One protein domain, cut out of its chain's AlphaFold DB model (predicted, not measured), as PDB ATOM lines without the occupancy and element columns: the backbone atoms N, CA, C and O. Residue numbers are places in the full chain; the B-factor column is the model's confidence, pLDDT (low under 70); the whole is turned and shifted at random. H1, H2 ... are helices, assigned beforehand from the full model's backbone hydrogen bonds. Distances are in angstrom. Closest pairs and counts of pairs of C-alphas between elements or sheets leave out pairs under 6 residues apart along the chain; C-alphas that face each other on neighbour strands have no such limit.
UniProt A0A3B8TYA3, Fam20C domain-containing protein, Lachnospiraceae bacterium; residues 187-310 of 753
ATOM      1  N   GLU A 187      45.803 -42.437  27.507       90.25
ATOM      2  CA  GLU A 187      45.439 -41.118  28.027       90.25
ATOM      3  C   GLU A 187      45.748 -40.010  27.015       90.25
ATOM      4  O   GLU A 187      44.888 -39.166  26.738       90.25
ATOM      5  N   THR A 188      46.933 -40.056  26.406       89.94
ATOM      6  CA  THR A 188      47.364 -39.122  25.358       89.94
ATOM      7  C   THR A 188      46.437 -39.207  24.154       89.94
ATOM      8  O   THR A 188      45.925 -38.190  23.678       89.94
ATOM      9  N   LEU A 189      46.154 -40.430  23.705       88.06
ATOM     10  CA  LEU A 189      45.272 -40.696  22.576       88.06
ATOM     11  C   LEU A 189      43.852 -40.166  22.808       88.06
ATOM     12  O   LEU A 189      43.278 -39.489  21.954       88.06
ATOM     13  N   PHE A 190      43.284 -40.421  23.985       90.00
ATOM     14  CA  PHE A 190      41.945 -39.939  24.322       90.00
ATOM     15  C   PHE A 190      41.910 -38.422  24.493       90.00
ATOM     16  O   PHE A 190      40.919 -37.786  24.131       90.00
ATOM     17  N   SER A 191      42.982 -37.833  25.024       89.62
ATOM     18  CA  SER A 191      43.106 -36.378  25.133       89.62
ATOM     19  C   SER A 191      43.080 -35.713  23.760       89.62
ATOM     20  O   SER A 191      42.365 -34.727  23.591       89.62
ATOM     21  N   LYS A 192      43.770 -36.283  22.763       90.25
ATOM     22  CA  LYS A 192      43.711 -35.796  21.376       90.25
ATOM     23  C   LYS A 192      42.301 -35.870  20.803       90.25
ATOM     24  O   LYS A 192      41.797 -34.868  20.309       90.25
ATOM     25  N   LEU A 193      41.624 -37.006  20.969       90.00
ATOM     26  CA  LEU A 193      40.246 -37.168  20.504       90.00
ATOM     27  C   LEU A 193      39.288 -36.157  21.160       90.00
ATOM     28  O   LEU A 193      38.387 -35.633  20.512       90.00
ATOM     29  N   GLN A 194      39.469 -35.848  22.447       89.44
ATOM     30  CA  GLN A 194      38.670 -34.819  23.123       89.44
ATOM     31  C   GLN A 194      38.975 -33.397  22.643       89.44
ATOM     32  O   GLN A 194      38.076 -32.554  22.670       89.44
ATOM     33  N   GLN A 195      40.224 -33.118  22.267       90.81
ATOM     34  CA  GLN A 195      40.627 -31.833  21.694       90.81
ATOM     35  C   GLN A 195      40.074 -31.659  20.279       90.81
ATOM     36  O   GLN A 195      39.632 -30.566  19.941       90.81
ATOM     37  N   GLU A 196      40.051 -32.732  19.490       92.00
ATOM     38  CA  GLU A 196      39.494 -32.751  18.136       92.00
ATOM     39  C   GLU A 196      37.961 -32.673  18.140       92.00
ATOM     40  O   GLU A 196      37.365 -31.956  17.339       92.00
ATOM     41  N   PHE A 197      37.310 -33.319  19.117       92.69
ATOM     42  CA  PHE A 197      35.856 -33.290  19.289       92.69
ATOM     43  C   PHE A 197      35.441 -32.709  20.655       92.69
ATOM     44  O   PHE A 197      34.904 -33.432  21.509       92.69
ATOM     45  N   PRO A 198      35.603 -31.390  20.899       89.94
ATOM     46  CA  PRO A 198      35.246 -30.785  22.176       89.94
ATOM     47  C   PRO A 198      33.758 -30.959  22.495       89.94
ATOM     48  O   PRO A 198      32.881 -30.591  21.710       89.94
ATOM     49  N   LYS A 199      33.440 -31.436  23.709       88.81
ATOM     50  CA  LYS A 199      32.051 -31.690  24.158       88.81
ATOM     51  C   LYS A 199      31.125 -30.469  24.064       88.81
ATOM     52  O   LYS A 199      29.911 -30.640  24.008       88.81
ATOM     53  N   LYS A 200      31.675 -29.251  24.134       87.81
ATOM     54  CA  LYS A 200      30.907 -27.999  24.022       87.81
ATOM     55  C   LYS A 200      30.458 -27.722  22.586       87.81
ATOM     56  O   LYS A 200      29.375 -27.182  22.402       87.81
ATOM     57  N   GLU A 201      31.275 -28.099  21.610       88.50
ATOM     58  CA  GLU A 201      31.056 -27.856  20.178       88.50
ATOM     59  C   GLU A 201      30.357 -29.037  19.487       88.50
ATOM     60  O   GLU A 201      29.762 -28.871  18.423       88.50
ATOM     61  N   ASN A 202      30.392 -30.213  20.125       89.44
ATOM     62  CA  ASN A 202      29.794 -31.460  19.642       89.44
ATOM     63  C   ASN A 202      28.923 -32.118  20.738       89.44
ATOM     64  O   ASN A 202      29.247 -33.207  21.232       89.44
ATOM     65  N   PRO A 203      27.841 -31.458  21.201       91.19
ATOM     66  CA  PRO A 203      27.007 -31.958  22.297       91.19
ATOM     67  C   PRO A 203      26.352 -33.317  21.999       91.19
ATOM     68  O   PRO A 203      26.149 -34.108  22.924       91.19
ATOM     69  N   GLU A 204      26.066 -33.617  20.731       90.44
ATOM     70  CA  GLU A 204      25.553 -34.899  20.237       90.44
ATOM     71  C   GLU A 204      26.551 -36.056  20.422       90.44
ATOM     72  O   GLU A 204      26.148 -37.174  20.749       90.44
ATOM     73  N   LEU A 205      27.859 -35.783  20.339       91.81
ATOM     74  CA  LEU A 205      28.919 -36.784  20.521       91.81
ATOM     75  C   LEU A 205      29.288 -37.010  21.994       91.81
ATOM     76  O   LEU A 205      30.012 -37.951  22.326       91.81
ATOM     77  N   LYS A 206      28.766 -36.195  22.921       90.94
ATOM     78  CA  LYS A 206      29.116 -36.252  24.352       90.94
ATOM     79  C   LYS A 206      28.949 -37.647  24.958       90.94
ATOM     80  O   LYS A 206      29.747 -38.033  25.814       90.94
ATOM     81  N   LYS A 207      27.906 -38.382  24.558       89.69
ATOM     82  CA  LYS A 207      27.651 -39.741  25.058       89.69
ATOM     83  C   LYS A 207      28.644 -40.748  24.497       89.69
ATOM     84  O   LYS A 207      29.130 -41.552  25.277       89.69
ATOM     85  N   PHE A 208      28.993 -40.651  23.214       89.62
ATOM     86  CA  PHE A 208      30.008 -41.497  22.579       89.62
ATOM     87  C   PHE A 208      31.371 -41.329  23.244       89.62
ATOM     88  O   PHE A 208      31.948 -42.306  23.710       89.62
ATOM     89  N   LEU A 209      31.813 -40.082  23.426       88.56
ATOM     90  CA  LEU A 209      33.038 -39.779  24.169       88.56
ATOM     91  C   LEU A 209      32.994 -40.340  25.594       88.56
ATOM     92  O   LEU A 209      34.004 -40.807  26.098       88.56
ATOM     93  N   GLY A 210      31.829 -40.310  26.248       88.94
ATOM     94  CA  GLY A 210      31.641 -40.868  27.586       88.94
ATOM     95  C   GLY A 210      31.767 -42.393  27.662       88.94
ATOM     96  O   GLY A 210      32.162 -42.890  28.710       88.94
ATOM     97  N   LEU A 211      31.483 -43.126  26.577       88.56
ATOM     98  CA  LEU A 211      31.597 -44.592  26.541       88.56
ATOM     99  C   LEU A 211      33.041 -45.075  26.642       88.56
ATOM    100  O   LEU A 211      33.269 -46.222  26.999       88.56
ATOM    101  N   LEU A 212      34.009 -44.211  26.343       88.00
ATOM    102  CA  LEU A 212      35.423 -44.559  26.387       88.00
ATOM    103  C   LEU A 212      35.983 -44.583  27.816       88.00
ATOM    104  O   LEU A 212      37.041 -45.154  28.052       88.00
ATOM    105  N   TYR A 213      35.272 -43.997  28.777       89.81
ATOM    106  CA  TYR A 213      35.731 -43.876  30.155       89.81
ATOM    107  C   TYR A 213      35.066 -44.916  31.054       89.81
ATOM    108  O   TYR A 213      33.929 -45.336  30.819       89.81
ATOM    109  N   ASP A 214      35.772 -45.326  32.101       89.75
ATOM    110  CA  ASP A 214      35.198 -46.103  33.188       89.75
ATOM    111  C   ASP A 214      34.277 -45.238  34.077       89.75
ATOM    112  O   ASP A 214      34.065 -44.038  33.871       89.75
ATOM    113  N   LYS A 215      33.698 -45.869  35.101       88.88
ATOM    114  CA  LYS A 215      32.820 -45.214  36.086       88.88
ATOM    115  C   LYS A 215      33.517 -44.121  36.913       88.88
ATOM    116  O   LYS A 215      32.824 -43.283  37.485       88.88
ATOM    117  N   ASP A 216      34.842 -44.171  37.000       88.75
ATOM    118  CA  ASP A 216      35.678 -43.263  37.783       88.75
ATOM    119  C   ASP A 216      36.213 -42.112  36.902       88.75
ATOM    120  O   ASP A 216      36.814 -41.165  37.406       88.75
ATOM    121  N   GLY A 217      35.912 -42.140  35.597       87.00
ATOM    122  CA  GLY A 217      36.280 -41.115  34.629       87.00
ATOM    123  C   GLY A 217      37.656 -41.322  33.998       87.00
ATOM    124  O   GLY A 217      38.160 -40.384  33.381       87.00
ATOM    125  N   ASN A 218      38.250 -42.512  34.118       89.50
ATOM    126  CA  ASN A 218      39.540 -42.842  33.507       89.50
ATOM    127  C   ASN A 218      39.348 -43.512  32.137       89.50
ATOM    128  O   ASN A 218      38.387 -44.264  31.964       89.50
ATOM    129  N   PRO A 219      40.236 -43.265  31.157       89.94
ATOM    130  CA  PRO A 219      40.261 -44.008  29.899       89.94
ATOM    131  C   PRO A 219      40.285 -45.529  30.115       89.94
ATOM    132  O   PRO A 219      41.154 -46.028  30.829       89.94
ATOM    133  N   ASP A 220      39.378 -46.272  29.471       89.62
ATOM    134  CA  ASP A 220      39.306 -47.733  29.598       89.62
ATOM    135  C   ASP A 220      39.598 -48.457  28.275       89.62
ATOM    136  O   ASP A 220      38.918 -48.297  27.256       89.62
ATOM    137  N   ALA A 221      40.615 -49.319  28.303       86.00
ATOM    138  CA  ALA A 221      41.022 -50.114  27.147       86.00
ATOM    139  C   ALA A 221      39.982 -51.185  26.769       86.00
ATOM    140  O   ALA A 221      39.884 -51.579  25.603       86.00
ATOM    141  N   GLY A 222      39.212 -51.690  27.739       85.75
ATOM    142  CA  GLY A 222      38.141 -52.654  27.494       85.75
ATOM    143  C   GLY A 222      37.027 -52.040  26.650       85.75
ATOM    144  O   GLY A 222      36.625 -52.617  25.639       85.75
ATOM    145  N   HIS A 223      36.595 -50.836  27.012       86.81
ATOM    146  CA  HIS A 223      35.630 -50.045  26.266       86.81
ATOM    147  C   HIS A 223      36.146 -49.712  24.867       86.81
ATOM    148  O   HIS A 223      35.426 -49.947  23.897       86.81
ATOM    149  N   LEU A 224      37.406 -49.281  24.729       85.62
ATOM    150  CA  LEU A 224      38.011 -49.031  23.417       85.62
ATOM    151  C   LEU A 224      37.937 -50.262  22.493       85.62
ATOM    152  O   LEU A 224      37.563 -50.152  21.326       85.62
ATOM    153  N   ASN A 225      38.235 -51.454  23.019       82.25
ATOM    154  CA  ASN A 225      38.161 -52.703  22.256       82.25
ATOM    155  C   ASN A 225      36.726 -53.076  21.850       82.25
ATOM    156  O   ASN A 225      36.511 -53.601  20.755       82.25
ATOM    157  N   ILE A 226      35.742 -52.807  22.713       84.06
ATOM    158  CA  ILE A 226      34.323 -52.999  22.385       84.06
ATOM    159  C   ILE A 226      33.925 -52.055  21.247       84.06
ATOM    160  O   ILE A 226      33.355 -52.517  20.258       84.06
ATOM    161  N   MET A 227      34.281 -50.770  21.346       82.94
ATOM    162  CA  MET A 227      34.001 -49.770  20.308       82.94
ATOM    163  C   MET A 227      34.604 -50.186  18.963       82.94
ATOM    164  O   MET A 227      33.882 -50.264  17.974       82.94
ATOM    165  N   ASN A 228      35.886 -50.565  18.951       81.69
ATOM    166  CA  ASN A 228      36.582 -51.088  17.773       81.69
ATOM    167  C   ASN A 228      35.808 -52.227  17.096       81.69
ATOM    168  O   ASN A 228      35.561 -52.209  15.892       81.69
ATOM    169  N   SER A 229      35.386 -53.229  17.875       83.06
ATOM    170  CA  SER A 229      34.642 -54.359  17.317       83.06
ATOM    171  C   SER A 229      33.317 -53.929  16.688       83.06
ATOM    172  O   SER A 229      32.896 -54.545  15.709       83.06
ATOM    173  N   ILE A 230      32.641 -52.930  17.252       83.94
ATOM    174  CA  ILE A 230      31.373 -52.436  16.715       83.94
ATOM    175  C   ILE A 230      31.623 -51.621  15.438       83.94
ATOM    176  O   ILE A 230      30.911 -51.813  14.455       83.94
ATOM    177  N   PHE A 231      32.671 -50.795  15.403       83.25
ATOM    178  CA  PHE A 231      33.041 -49.999  14.228       83.25
ATOM    179  C   PHE A 231      33.492 -50.852  13.046       83.25
ATOM    180  O   PHE A 231      33.024 -50.647  11.931       83.25
ATOM    181  N   LYS A 232      34.287 -51.900  13.283       82.94
ATOM    182  CA  LYS A 232      34.648 -52.860  12.229       82.94
ATOM    183  C   LYS A 232      33.429 -53.521  11.592       82.94
ATOM    184  O   LYS A 232      33.427 -53.775  10.390       82.94
ATOM    185  N   ASN A 233      32.384 -53.786  12.378       83.50
ATOM    186  CA  ASN A 233      31.132 -54.316  11.843       83.50
ATOM    187  C   ASN A 233      30.377 -53.272  11.011       83.50
ATOM    188  O   ASN A 233      29.789 -53.647  10.001       83.50
ATOM    189  N   LEU A 234      30.417 -51.992  11.397       85.12
ATOM    190  CA  LEU A 234      29.845 -50.899  10.607       85.12
ATOM    191  C   LEU A 234      30.571 -50.737   9.265       85.12
ATOM    192  O   LEU A 234      29.920 -50.807   8.228       85.12
ATOM    193  N   HIS A 235      31.905 -50.610   9.267       83.50
ATOM    194  CA  HIS A 235      32.701 -50.518   8.032       83.50
ATOM    195  C   HIS A 235      32.443 -51.707   7.111       83.50
ATOM    196  O   HIS A 235      32.248 -51.546   5.908       83.50
ATOM    197  N   LYS A 236      32.383 -52.911   7.686       82.50
ATOM    198  CA  LYS A 236      32.034 -54.107   6.930       82.50
ATOM    199  C   LYS A 236      30.625 -54.021   6.335       82.50
ATOM    200  O   LYS A 236      30.469 -54.327   5.164       82.50
ATOM    201  N   SER A 237      29.624 -53.600   7.110       82.88
ATOM    202  CA  SER A 237      28.237 -53.457   6.642       82.88
ATOM    203  C   SER A 237      28.126 -52.477   5.473       82.88
ATOM    204  O   SER A 237      27.517 -52.802   4.453       82.88
ATOM    205  N   MET A 238      28.775 -51.315   5.587       84.38
ATOM    206  CA  MET A 238      28.809 -50.315   4.519       84.38
ATOM    207  C   MET A 238      29.496 -50.857   3.263       84.38
ATOM    208  O   MET A 238      28.948 -50.748   2.168       84.38
ATOM    209  N   LYS A 239      30.648 -51.523   3.420       82.19
ATOM    210  CA  LYS A 239      31.386 -52.143   2.310       82.19
ATOM    211  C   LYS A 239      30.585 -53.250   1.622       82.19
ATOM    212  O   LYS A 239      30.524 -53.277   0.398       82.19
ATOM    213  N   ASP A 240      29.951 -54.132   2.394       80.25
ATOM    214  CA  ASP A 240      29.111 -55.222   1.881       80.25
ATOM    215  C   ASP A 240      27.870 -54.675   1.141       80.25
ATOM    216  O   ASP A 240      27.363 -55.318   0.223       80.25
ATOM    217  N   SER A 241      27.412 -53.475   1.510       82.31
ATOM    218  CA  SER A 241      26.302 -52.764   0.858       82.31
ATOM    219  C   SER A 241      26.755 -51.858  -0.297       82.31
ATOM    220  O   SER A 241      25.911 -51.261  -0.957       82.31
ATOM    221  N   ASN A 242      28.065 -51.765  -0.561       85.44
ATOM    222  CA  ASN A 242      28.670 -50.842  -1.526       85.44
ATOM    223  C   ASN A 242      28.243 -49.375  -1.313       85.44
ATOM    224  O   ASN A 242      27.924 -48.670  -2.267       85.44
ATOM    225  N   LEU A 243      28.222 -48.945  -0.050       85.50
ATOM    226  CA  LEU A 243      27.854 -47.593   0.361       85.50
ATOM    227  C   LEU A 243      29.068 -46.830   0.879       85.50
ATOM    228  O   LEU A 243      29.900 -47.362   1.618       85.50
ATOM    229  N   THR A 244      29.117 -45.553   0.540       85.94
ATOM    230  CA  THR A 244      30.037 -44.560   1.087       85.94
ATOM    231  C   THR A 244      29.327 -43.687   2.118       85.94
ATOM    232  O   THR A 244      28.100 -43.701   2.238       85.94
ATOM    233  N   PHE A 245      30.098 -42.899   2.873       84.25
ATOM    234  CA  PHE A 245      29.510 -41.874   3.735       84.25
ATOM    235  C   PHE A 245      28.626 -40.907   2.932       84.25
ATOM    236  O   PHE A 245      27.528 -40.577   3.373       84.25
ATOM    237  N   GLU A 246      29.072 -40.503   1.742       86.19
ATOM    238  CA  GLU A 246      28.344 -39.550   0.906       86.19
ATOM    239  C   GLU A 246      26.976 -40.099   0.470       86.19
ATOM    240  O   GLU A 246      25.993 -39.357   0.474       86.19
ATOM    241  N   ASP A 247      26.885 -41.409   0.215       87.38
ATOM    242  CA  ASP A 247      25.628 -42.075  -0.158       87.38
ATOM    243  C   ASP A 247      24.578 -42.001   0.962       87.38
ATOM    244  O   ASP A 247      23.398 -41.773   0.705       87.38
ATOM    245  N   ILE A 248      24.999 -42.134   2.225       89.31
ATOM    246  CA  ILE A 248      24.087 -42.185   3.387       89.31
ATOM    247  C   ILE A 248      23.961 -40.848   4.128       89.31
ATOM    248  O   ILE A 248      23.134 -40.680   5.031       89.31
ATOM    249  N   LYS A 249      24.775 -39.855   3.762       88.69
ATOM    250  CA  LYS A 249      24.739 -38.510   4.346       88.69
ATOM    251  C   LYS A 249      23.357 -37.880   4.175       88.69
ATOM    252  O   LYS A 249      22.804 -37.330   5.134       88.69
ATOM    253  N   TYR A 250      22.773 -38.023   2.987       87.19
ATOM    254  CA  TYR A 250      21.482 -37.429   2.628       87.19
ATOM    255  C   TYR A 250      20.320 -38.428   2.597       87.19
ATOM    256  O   TYR A 250      19.171 -37.996   2.637       87.19
ATOM    257  N   ASP A 251      20.598 -39.733   2.596       90.06
ATOM    258  CA  ASP A 251      19.578 -40.779   2.682       90.06
ATOM    259  C   ASP A 251      19.321 -41.160   4.149       90.06
ATOM    260  O   ASP A 251      20.173 -41.724   4.838       90.06
ATOM    261  N   GLU A 252      18.154 -40.783   4.673       89.44
ATOM    262  CA  GLU A 252      17.790 -41.070   6.061       89.44
ATOM    263  C   GLU A 252      17.485 -42.554   6.293       89.44
ATOM    264  O   GLU A 252      17.893 -43.096   7.321       89.44
ATOM    265  N   GLU A 253      16.814 -43.219   5.350       89.62
ATOM    266  CA  GLU A 253      16.473 -44.639   5.481       89.62
ATOM    267  C   GLU A 253      17.746 -45.480   5.516       89.62
ATOM    268  O   GLU A 253      17.905 -46.336   6.394       89.62
ATOM    269  N   GLU A 254      18.689 -45.174   4.626       90.56
ATOM    270  CA  GLU A 254      19.955 -45.891   4.562       90.56
ATOM    271  C   GLU A 254      20.857 -45.559   5.760       90.56
ATOM    272  O   GLU A 254      21.449 -46.457   6.365       90.56
ATOM    273  N   PHE A 255      20.891 -44.296   6.206       93.00
ATOM    274  CA  PHE A 255      21.580 -43.935   7.449       93.00
ATOM    275  C   PHE A 255      21.038 -44.729   8.644       93.00
ATOM    276  O   PHE A 255      21.817 -45.289   9.419       93.00
ATOM    277  N   ILE A 256      19.712 -44.815   8.792       92.19
ATOM    278  CA  ILE A 256      19.071 -45.594   9.856       92.19
ATOM    279  C   ILE A 256      19.458 -47.070   9.731       92.19
ATOM    280  O   ILE A 256      19.864 -47.676  10.726       92.19
ATOM    281  N   ALA A 257      19.366 -47.652   8.533       90.56
ATOM    282  CA  ALA A 257      19.675 -49.059   8.301       90.56
ATOM    283  C   ALA A 257      21.117 -49.412   8.703       90.56
ATOM    284  O   ALA A 257      21.331 -50.399   9.417       90.56
ATOM    285  N   GLN A 258      22.086 -48.579   8.317       90.94
ATOM    286  CA  GLN A 258      23.506 -48.818   8.588       90.94
ATOM    287  C   GLN A 258      23.899 -48.489  10.037       90.94
ATOM    288  O   GLN A 258      24.692 -49.212  10.644       90.94
ATOM    289  N   MET A 259      23.324 -47.441  10.637       92.06
ATOM    290  CA  MET A 259      23.732 -46.965  11.966       92.06
ATOM    291  C   MET A 259      22.956 -47.617  13.113       92.06
ATOM    292  O   MET A 259      23.482 -47.730  14.224       92.06
ATOM    293  N   MET A 260      21.739 -48.120  12.888       92.44
ATOM    294  CA  MET A 260      20.936 -48.747  13.946       92.44
ATOM    295  C   MET A 260      21.665 -49.880  14.698       92.44
ATOM    296  O   MET A 260      21.573 -49.926  15.934       92.44
ATOM    297  N   PRO A 261      22.419 -50.786  14.037       90.38
ATOM    298  CA  PRO A 261      23.206 -51.807  14.727       90.38
ATOM    299  C   PRO A 261      24.279 -51.226  15.656       90.38
ATOM    300  O   PRO A 261      24.463 -51.740  16.767       90.38
ATOM    301  N   LEU A 262      24.949 -50.144  15.238       90.50
ATOM    302  CA  LEU A 262      25.915 -49.408  16.059       90.50
ATOM    303  C   LEU A 262      25.221 -48.845  17.306       90.50
ATOM    304  O   LEU A 262      25.581 -49.205  18.427       90.50
ATOM    305  N   PHE A 263      24.177 -48.030  17.130       92.25
ATOM    306  CA  PHE A 263      23.462 -47.402  18.248       92.25
ATOM    307  C   PHE A 263      22.843 -48.435  19.200       92.25
ATOM    308  O   PHE A 263      22.911 -48.283  20.422       92.25
ATOM    309  N   SER A 264      22.299 -49.529  18.665       91.75
ATOM    310  CA  SER A 264      21.765 -50.638  19.461       91.75
ATOM    311  C   SER A 264      22.833 -51.348  20.287       91.75
ATOM    312  O   SER A 264      22.544 -51.759  21.412       91.75
ATOM    313  N   SER A 265      24.045 -51.494  19.749       89.12
ATOM    314  CA  SER A 265      25.162 -52.135  20.455       89.12
ATOM    315  C   SER A 265      25.713 -51.245  21.570       89.12
ATOM    316  O   SER A 265      26.048 -51.749  22.639       89.12
ATOM    317  N   LEU A 266      25.755 -49.929  21.345       88.62
ATOM    318  CA  LEU A 266      26.294 -48.958  22.301       88.62
ATOM    319  C   LEU A 266      25.314 -48.583  23.417       88.62
ATOM    320  O   LEU A 266      25.700 -48.482  24.579       88.62
ATOM    321  N   PHE A 267      24.041 -48.374  23.078       89.69
ATOM    322  CA  PHE A 267      23.054 -47.797  23.999       89.69
ATOM    323  C   PHE A 267      21.923 -48.763  24.373       89.69
ATOM    324  O   PHE A 267      21.116 -48.464  25.259       89.69
ATOM    325  N   GLY A 268      21.874 -49.931  23.728       91.12
ATOM    326  CA  GLY A 268      20.794 -50.903  23.845       91.12
ATOM    327  C   GLY A 268      19.615 -50.590  22.920       91.12
ATOM    328  O   GLY A 268      19.270 -49.433  22.676       91.12
ATOM    329  N   ARG A 269      18.931 -51.646  22.452       88.19
ATOM    330  CA  ARG A 269      17.806 -51.547  21.496       88.19
ATOM    331  C   ARG A 269      16.702 -50.579  21.927       88.19
ATOM    332  O   ARG A 269      16.125 -49.913  21.089       88.19
ATOM    333  N   SER A 270      16.409 -50.487  23.224       90.12
ATOM    334  CA  SER A 270      15.338 -49.619  23.734       90.12
ATOM    335  C   SER A 270      15.681 -48.126  23.732       90.12
ATOM    336  O   SER A 270      14.806 -47.307  24.011       90.12
ATOM    337  N   ARG A 271      16.945 -47.764  23.481       91.44
ATOM    338  CA  ARG A 271      17.416 -46.372  23.466       91.44
ATOM    339  C   ARG A 271      17.999 -45.949  22.122       91.44
ATOM    340  O   ARG A 271      18.102 -44.748  21.909       91.44
ATOM    341  N   ALA A 272      18.336 -46.892  21.244       91.38
ATOM    342  CA  ALA A 272      19.004 -46.635  19.971       91.38
ATOM    343  C   ALA A 272      18.320 -45.532  19.146       91.38
ATOM    344  O   ALA A 272      18.963 -44.530  18.848       91.38
ATOM    345  N   ASP A 273      17.009 -45.645  18.906       91.25
ATOM    346  CA  ASP A 273      16.229 -44.653  18.148       91.25
ATOM    347  C   ASP A 273      16.362 -43.239  18.731       91.25
ATOM    348  O   ASP A 273      16.593 -42.262  18.021       91.25
ATOM    349  N   LYS A 274      16.266 -43.128  20.062       93.69
ATOM    350  CA  LYS A 274      16.350 -41.846  20.770       93.69
ATOM    351  C   LYS A 274      17.744 -41.229  20.675       93.69
ATOM    352  O   LYS A 274      17.858 -40.008  20.609       93.69
ATOM    353  N   GLU A 275      18.783 -42.053  20.746       93.31
ATOM    354  CA  GLU A 275      20.170 -41.590  20.664       93.31
ATOM    355  C   GLU A 275      20.577 -41.229  19.232       93.31
ATOM    356  O   GLU A 275      21.446 -40.383  19.053       93.31
ATOM    357  N   MET A 276      19.924 -41.819  18.228       93.50
ATOM    358  CA  MET A 276      20.153 -41.540  16.811       93.50
ATOM    359  C   MET A 276      19.395 -40.299  16.313       93.50
ATOM    360  O   MET A 276      19.882 -39.598  15.430       93.50
ATOM    361  N   LEU A 277      18.249 -39.974  16.925       93.06
ATOM    362  CA  LEU A 277      17.404 -38.822  16.579       93.06
ATOM    363  C   LEU A 277      18.156 -37.488  16.366       93.06
ATOM    364  O   LEU A 277      17.812 -36.782  15.425       93.06
ATOM    365  N   PRO A 278      19.181 -37.107  17.162       92.81
ATOM    366  CA  PRO A 278      19.903 -35.847  16.962       92.81
ATOM    367  C   PRO A 278      20.644 -35.726  15.625       92.81
ATOM    368  O   PRO A 278      21.015 -34.606  15.270       92.81
ATOM    369  N   PHE A 279      20.889 -36.848  14.940       93.06
ATOM    370  CA  PHE A 279      21.609 -36.940  13.665       93.06
ATOM    371  C   PHE A 279      20.668 -37.035  12.454       93.06
ATOM    372  O   PHE A 279      21.103 -36.804  11.325       93.06
ATOM    373  N   LEU A 280      19.393 -37.372  12.675       89.38
ATOM    374  CA  LEU A 280      18.377 -37.400  11.621       89.38
ATOM    375  C   LEU A 280      18.151 -35.972  11.106       89.38
ATOM    376  O   LEU A 280      18.232 -35.025  11.884       89.38
ATOM    377  N   ASP A 281      17.968 -35.810   9.795       86.25
ATOM    378  CA  ASP A 281      17.846 -34.511   9.104       86.25
ATOM    379  C   ASP A 281      19.021 -33.518   9.256       86.25
ATOM    380  O   ASP A 281      18.921 -32.368   8.828       86.25
ATOM    381  N   HIS A 282      20.156 -33.944   9.821       91.19
ATOM    382  CA  HIS A 282      21.311 -33.081  10.097       91.19
ATOM    383  C   HIS A 282      22.602 -33.604   9.439       91.19
ATOM    384  O   HIS A 282      23.435 -34.216  10.123       91.19
ATOM    385  N   PRO A 283      22.805 -33.378   8.124       90.31
ATOM    386  CA  PRO A 283      23.990 -33.840   7.391       90.31
ATOM    387  C   PRO A 283      25.319 -33.437   8.040       90.31
ATOM    388  O   PRO A 283      26.254 -34.231   8.075       90.31
ATOM    389  N   GLU A 284      25.388 -32.236   8.617       92.31
ATOM    390  CA  GLU A 284      26.563 -31.707   9.312       92.31
ATOM    391  C   GLU A 284      26.902 -32.483  10.593       92.31
ATOM    392  O   GLU A 284      28.069 -32.647  10.946       92.31
ATOM    393  N   LYS A 285      25.886 -32.997  11.296       93.31
ATOM    394  CA  LYS A 285      26.091 -33.822  12.496       93.31
ATOM    395  C   LYS A 285      26.423 -35.258  12.131       93.31
ATOM    396  O   LYS A 285      27.201 -35.886  12.846       93.31
ATOM    397  N   LYS A 286      25.853 -35.779  11.036       93.00
ATOM    398  CA  LYS A 286      26.265 -37.073  10.475       93.00
ATOM    399  C   LYS A 286      27.747 -37.019  10.114       93.00
ATOM    400  O   LYS A 286      28.496 -37.859  10.586       93.00
ATOM    401  N   GLU A 287      28.181 -35.987   9.395       91.12
ATOM    402  CA  GLU A 287      29.589 -35.774   9.027       91.12
ATOM    403  C   GLU A 287      30.521 -35.777  10.241       91.12
ATOM    404  O   GLU A 287      31.487 -36.534  10.276       91.12
ATOM    405  N   LYS A 288      30.173 -35.035  11.296       91.75
ATOM    406  CA  LYS A 288      30.920 -35.065  12.563       91.75
ATOM    407  C   LYS A 288      30.943 -36.440  13.227       91.75
ATOM    408  O   LYS A 288      31.956 -36.808  13.815       91.75
ATOM    409  N   LEU A 289      29.837 -37.187  13.173       91.44
ATOM    410  CA  LEU A 289      29.792 -38.553  13.691       91.44
ATOM    411  C   LEU A 289      30.755 -39.449  12.913       91.44
ATOM    412  O   LEU A 289      31.537 -40.141  13.548       91.44
ATOM    413  N   PHE A 290      30.752 -39.411  11.580       88.88
ATOM    414  CA  PHE A 290      31.688 -40.207  10.779       88.88
ATOM    415  C   PHE A 290      33.144 -39.797  11.007       88.88
ATOM    416  O   PHE A 290      33.955 -40.674  11.286       88.88
ATOM    417  N   ALA A 291      33.451 -38.498  11.048       89.75
ATOM    418  CA  ALA A 291      34.789 -38.017  11.396       89.75
ATOM    419  C   ALA A 291      35.243 -38.526  12.778       89.75
ATOM    420  O   ALA A 291      36.370 -38.982  12.946       89.75
ATOM    421  N   TYR A 292      34.344 -38.529  13.771       90.62
ATOM    422  CA  TYR A 292      34.623 -39.108  15.086       90.62
ATOM    423  C   TYR A 292      34.885 -40.620  15.022       90.62
ATOM    424  O   TYR A 292      35.772 -41.120  15.714       90.62
ATOM    425  N   LEU A 293      34.119 -41.361  14.216       86.94
ATOM    426  CA  LEU A 293      34.291 -42.806  14.038       86.94
ATOM    427  C   LEU A 293      35.628 -43.139  13.358       86.94
ATOM    428  O   LEU A 293      36.304 -44.073  13.787       86.94
ATOM    429  N   GLU A 294      36.033 -42.352  12.363       85.06
ATOM    430  CA  GLU A 294      37.327 -42.475  11.682       85.06
ATOM    431  C   GLU A 294      38.494 -42.156  12.627       85.06
ATOM    432  O   GLU A 294      39.419 -42.962  12.765       85.06
ATOM    433  N   ALA A 295      38.419 -41.040  13.362       87.19
ATOM    434  CA  ALA A 295      39.420 -40.679  14.368       87.19
ATOM    435  C   ALA A 295      39.551 -41.763  15.454       87.19
ATOM    436  O   ALA A 295      40.653 -42.102  15.893       87.19
ATOM    437  N   MET A 296      38.427 -42.365  15.851       84.75
ATOM    438  CA  MET A 296      38.404 -43.501  16.767       84.75
ATOM    439  C   MET A 296      39.078 -44.756  16.201       84.75
ATOM    440  O   MET A 296      39.795 -45.426  16.945       84.75
ATOM    441  N   ASP A 297      38.869 -45.103  14.928       81.62
ATOM    442  CA  ASP A 297      39.526 -46.266  14.305       81.62
ATOM    443  C   ASP A 297      41.051 -46.064  14.208       81.62
ATOM    444  O   ASP A 297      41.838 -46.970  14.518       81.62
ATOM    445  N   GLY A 298      41.485 -44.836  13.901       81.69
ATOM    446  CA  GLY A 298      42.894 -44.437  13.957       81.69
ATOM    447  C   GLY A 298      43.487 -44.580  15.364       81.69
ATOM    448  O   GLY A 298      44.560 -45.166  15.538       81.69
ATOM    449  N   LEU A 299      42.752 -44.129  16.386       84.50
ATOM    450  CA  LEU A 299      43.139 -44.244  17.795       84.50
ATOM    451  C   LEU A 299      43.327 -45.702  18.214       84.50
ATOM    452  O   LEU A 299      44.362 -46.075  18.772       84.50
ATOM    453  N   VAL A 300      42.324 -46.531  17.928       81.94
ATOM    454  CA  VAL A 300      42.346 -47.975  18.175       81.94
ATOM    455  C   VAL A 300      43.563 -48.614  17.520       81.94
ATOM    456  O   VAL A 300      44.213 -49.458  18.139       81.94
ATOM    457  N   SER A 301      43.857 -48.236  16.278       79.88
ATOM    458  CA  SER A 301      44.987 -48.782  15.533       79.88
ATOM    459  C   SER A 301      46.315 -48.406  16.193       79.88
ATOM    460  O   SER A 301      47.123 -49.298  16.453       79.88
ATOM    461  N   ASN A 302      46.510 -47.137  16.577       82.25
ATOM    462  CA  ASN A 302      47.713 -46.689  17.293       82.25
ATOM    463  C   ASN A 302      47.869 -47.390  18.652       82.25
ATOM    464  O   ASN A 302      48.894 -48.021  18.917       82.25
ATOM    465  N   TYR A 303      46.817 -47.391  19.476       85.44
ATOM    466  CA  TYR A 303      46.837 -48.074  20.770       85.44
ATOM    467  C   TYR A 303      47.092 -49.579  20.618       85.44
ATOM    468  O   TYR A 303      47.857 -50.178  21.379       85.44
ATOM    469  N   GLY A 304      46.485 -50.192  19.599       82.06
ATOM    470  CA  GLY A 304      46.704 -51.581  19.223       82.06
ATOM    471  C   GLY A 304      48.173 -51.868  18.929       82.06
ATOM    472  O   GLY A 304      48.695 -52.861  19.438       82.06
ATOM    473  N   MET A 305      48.865 -50.996  18.190       78.75
ATOM    474  CA  MET A 305      50.310 -51.114  17.952       78.75
ATOM    475  C   MET A 305      51.106 -51.036  19.260       78.75
ATOM    476  O   MET A 305      51.896 -51.942  19.535       78.75
ATOM    477  N   THR A 306      50.843 -50.036  20.109       84.81
ATOM    478  CA  THR A 306      51.532 -49.869  21.402       84.81
ATOM    479  C   THR A 306      51.362 -51.093  22.302       84.81
ATOM    480  O   THR A 306      52.340 -51.602  22.852       84.81
ATOM    481  N   VAL A 307      50.137 -51.613  22.438       84.44
ATOM    482  CA  VAL A 307      49.831 -52.725  23.352       84.44
ATOM    483  C   VAL A 307      50.268 -54.071  22.793       84.44
ATOM    484  O   VAL A 307      50.927 -54.837  23.498       84.44
ATOM    485  N   THR A 308      49.904 -54.388  21.548       81.00
ATOM    486  CA  THR A 308      50.210 -55.706  20.971       81.00
ATOM    487  C   THR A 308      51.699 -55.849  20.691       81.00
ATOM    488  O   THR A 308      52.258 -56.909  20.966       81.00
ATOM    489  N   GLY A 309      52.350 -54.782  20.223       82.62
ATOM    490  CA  GLY A 309      53.798 -54.724  20.080       82.62
ATOM    491  C   GLY A 309      54.526 -54.557  21.415       82.62
ATOM    492  O   GLY A 309      55.710 -54.851  21.488       82.62
ATOM    493  N   LYS A 310      53.861 -54.121  22.497       90.62
ATOM    494  CA  LYS A 310      54.509 -53.687  23.756       90.62
ATOM    495  C   LYS A 310      55.620 -52.660  23.511       90.62
ATOM    496  O   LYS A 310      56.725 -52.780  24.054       90.62
TER     497      LYS A 310
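What this domain is: This is residues 187 to 310 of the 753 residues of the protein "Fam20C domain-containing protein" of Lachnospiraceae bacterium (UniProt A0A3B8TYA3). One long helix, H7, runs through the domain, and a second long helix, H3, crosses it steeply. H1 packs alongside residues 295 to 303 of H7, running the opposite way; H5 lines residues 230 to 238 of H3, H6 folds back across H5, short H4 packs on residues 283 to 290 of H7, and H2 lies close to H3, H5, H6 and H7 without clearly touching them. The printed part has 124 residues with seven named helices, H1 to H7 in chain order, and no named strand: the class is all helix. It is compact, with a radius of gyration of the C-alphas of 14.4 A, and rounded, spanning 42 by 32 by 27 A.

How they stand to each other: Start at H1, residues 187 to 196, which touches the hub H7, residues 283 to 309, at a shallow tilt of 17 degrees, opposite ways; the closest C-alphas, of Leu 189 and Leu 299, are 6.3 A apart. Next comes H2, residues 203 to 211, close but not clearly touching H7, with C-alphas of Leu 205 and Leu 289 closest at 7.1 A. Then H3, residues 221 to 240, touches H7 at a steep tilt of 58 degrees, the closest C-alphas being Asn 228 and Val 300 at 6.6 A. H4, residues 245 to 250, touches H7 too, its closest C-alphas being Lys 249 and Pro 283 at 5.6 A. H5, residues 252 to 267, touches H3 at a shallow tilt of 22 degrees, opposite ways, closest at the C-alphas of Ile 230 and Leu 262, 6.3 A; it has a kink of 46 degrees near residue 259. H6, residues 272 to 279, touches H5 at a steep tilt of 54 degrees, with C-alphas of Phe 263 and Ala 272 closest at 4.8 A. H5 and H7 are apart. Every O i to N i+4 pair is within hydrogen-bond range in H1, H3 and H7, against 3 of 5 in H2, 1 of 2 in H4, 10 of 12 in H5 and 2 of 4 in H6.

Where its parts are: Find C-alpha 187 at (45.439, -41.118, 28.027), where H1 begins. H3 runs 28.4 A from C-alpha 221 at (41.022, -50.114, 27.147), and H5 spans 19.9 A. H7 runs 38.5 A, to C-alpha 309 at (53.798, -54.724, 20.080).

The domain as a whole: The two C-alphas farthest apart, of Asp 281 and Lys 310, are 43.9 A apart. The printed part has no cut, and no link is long. Its mean pLDDT is 88.0, and no printed residue is under 70.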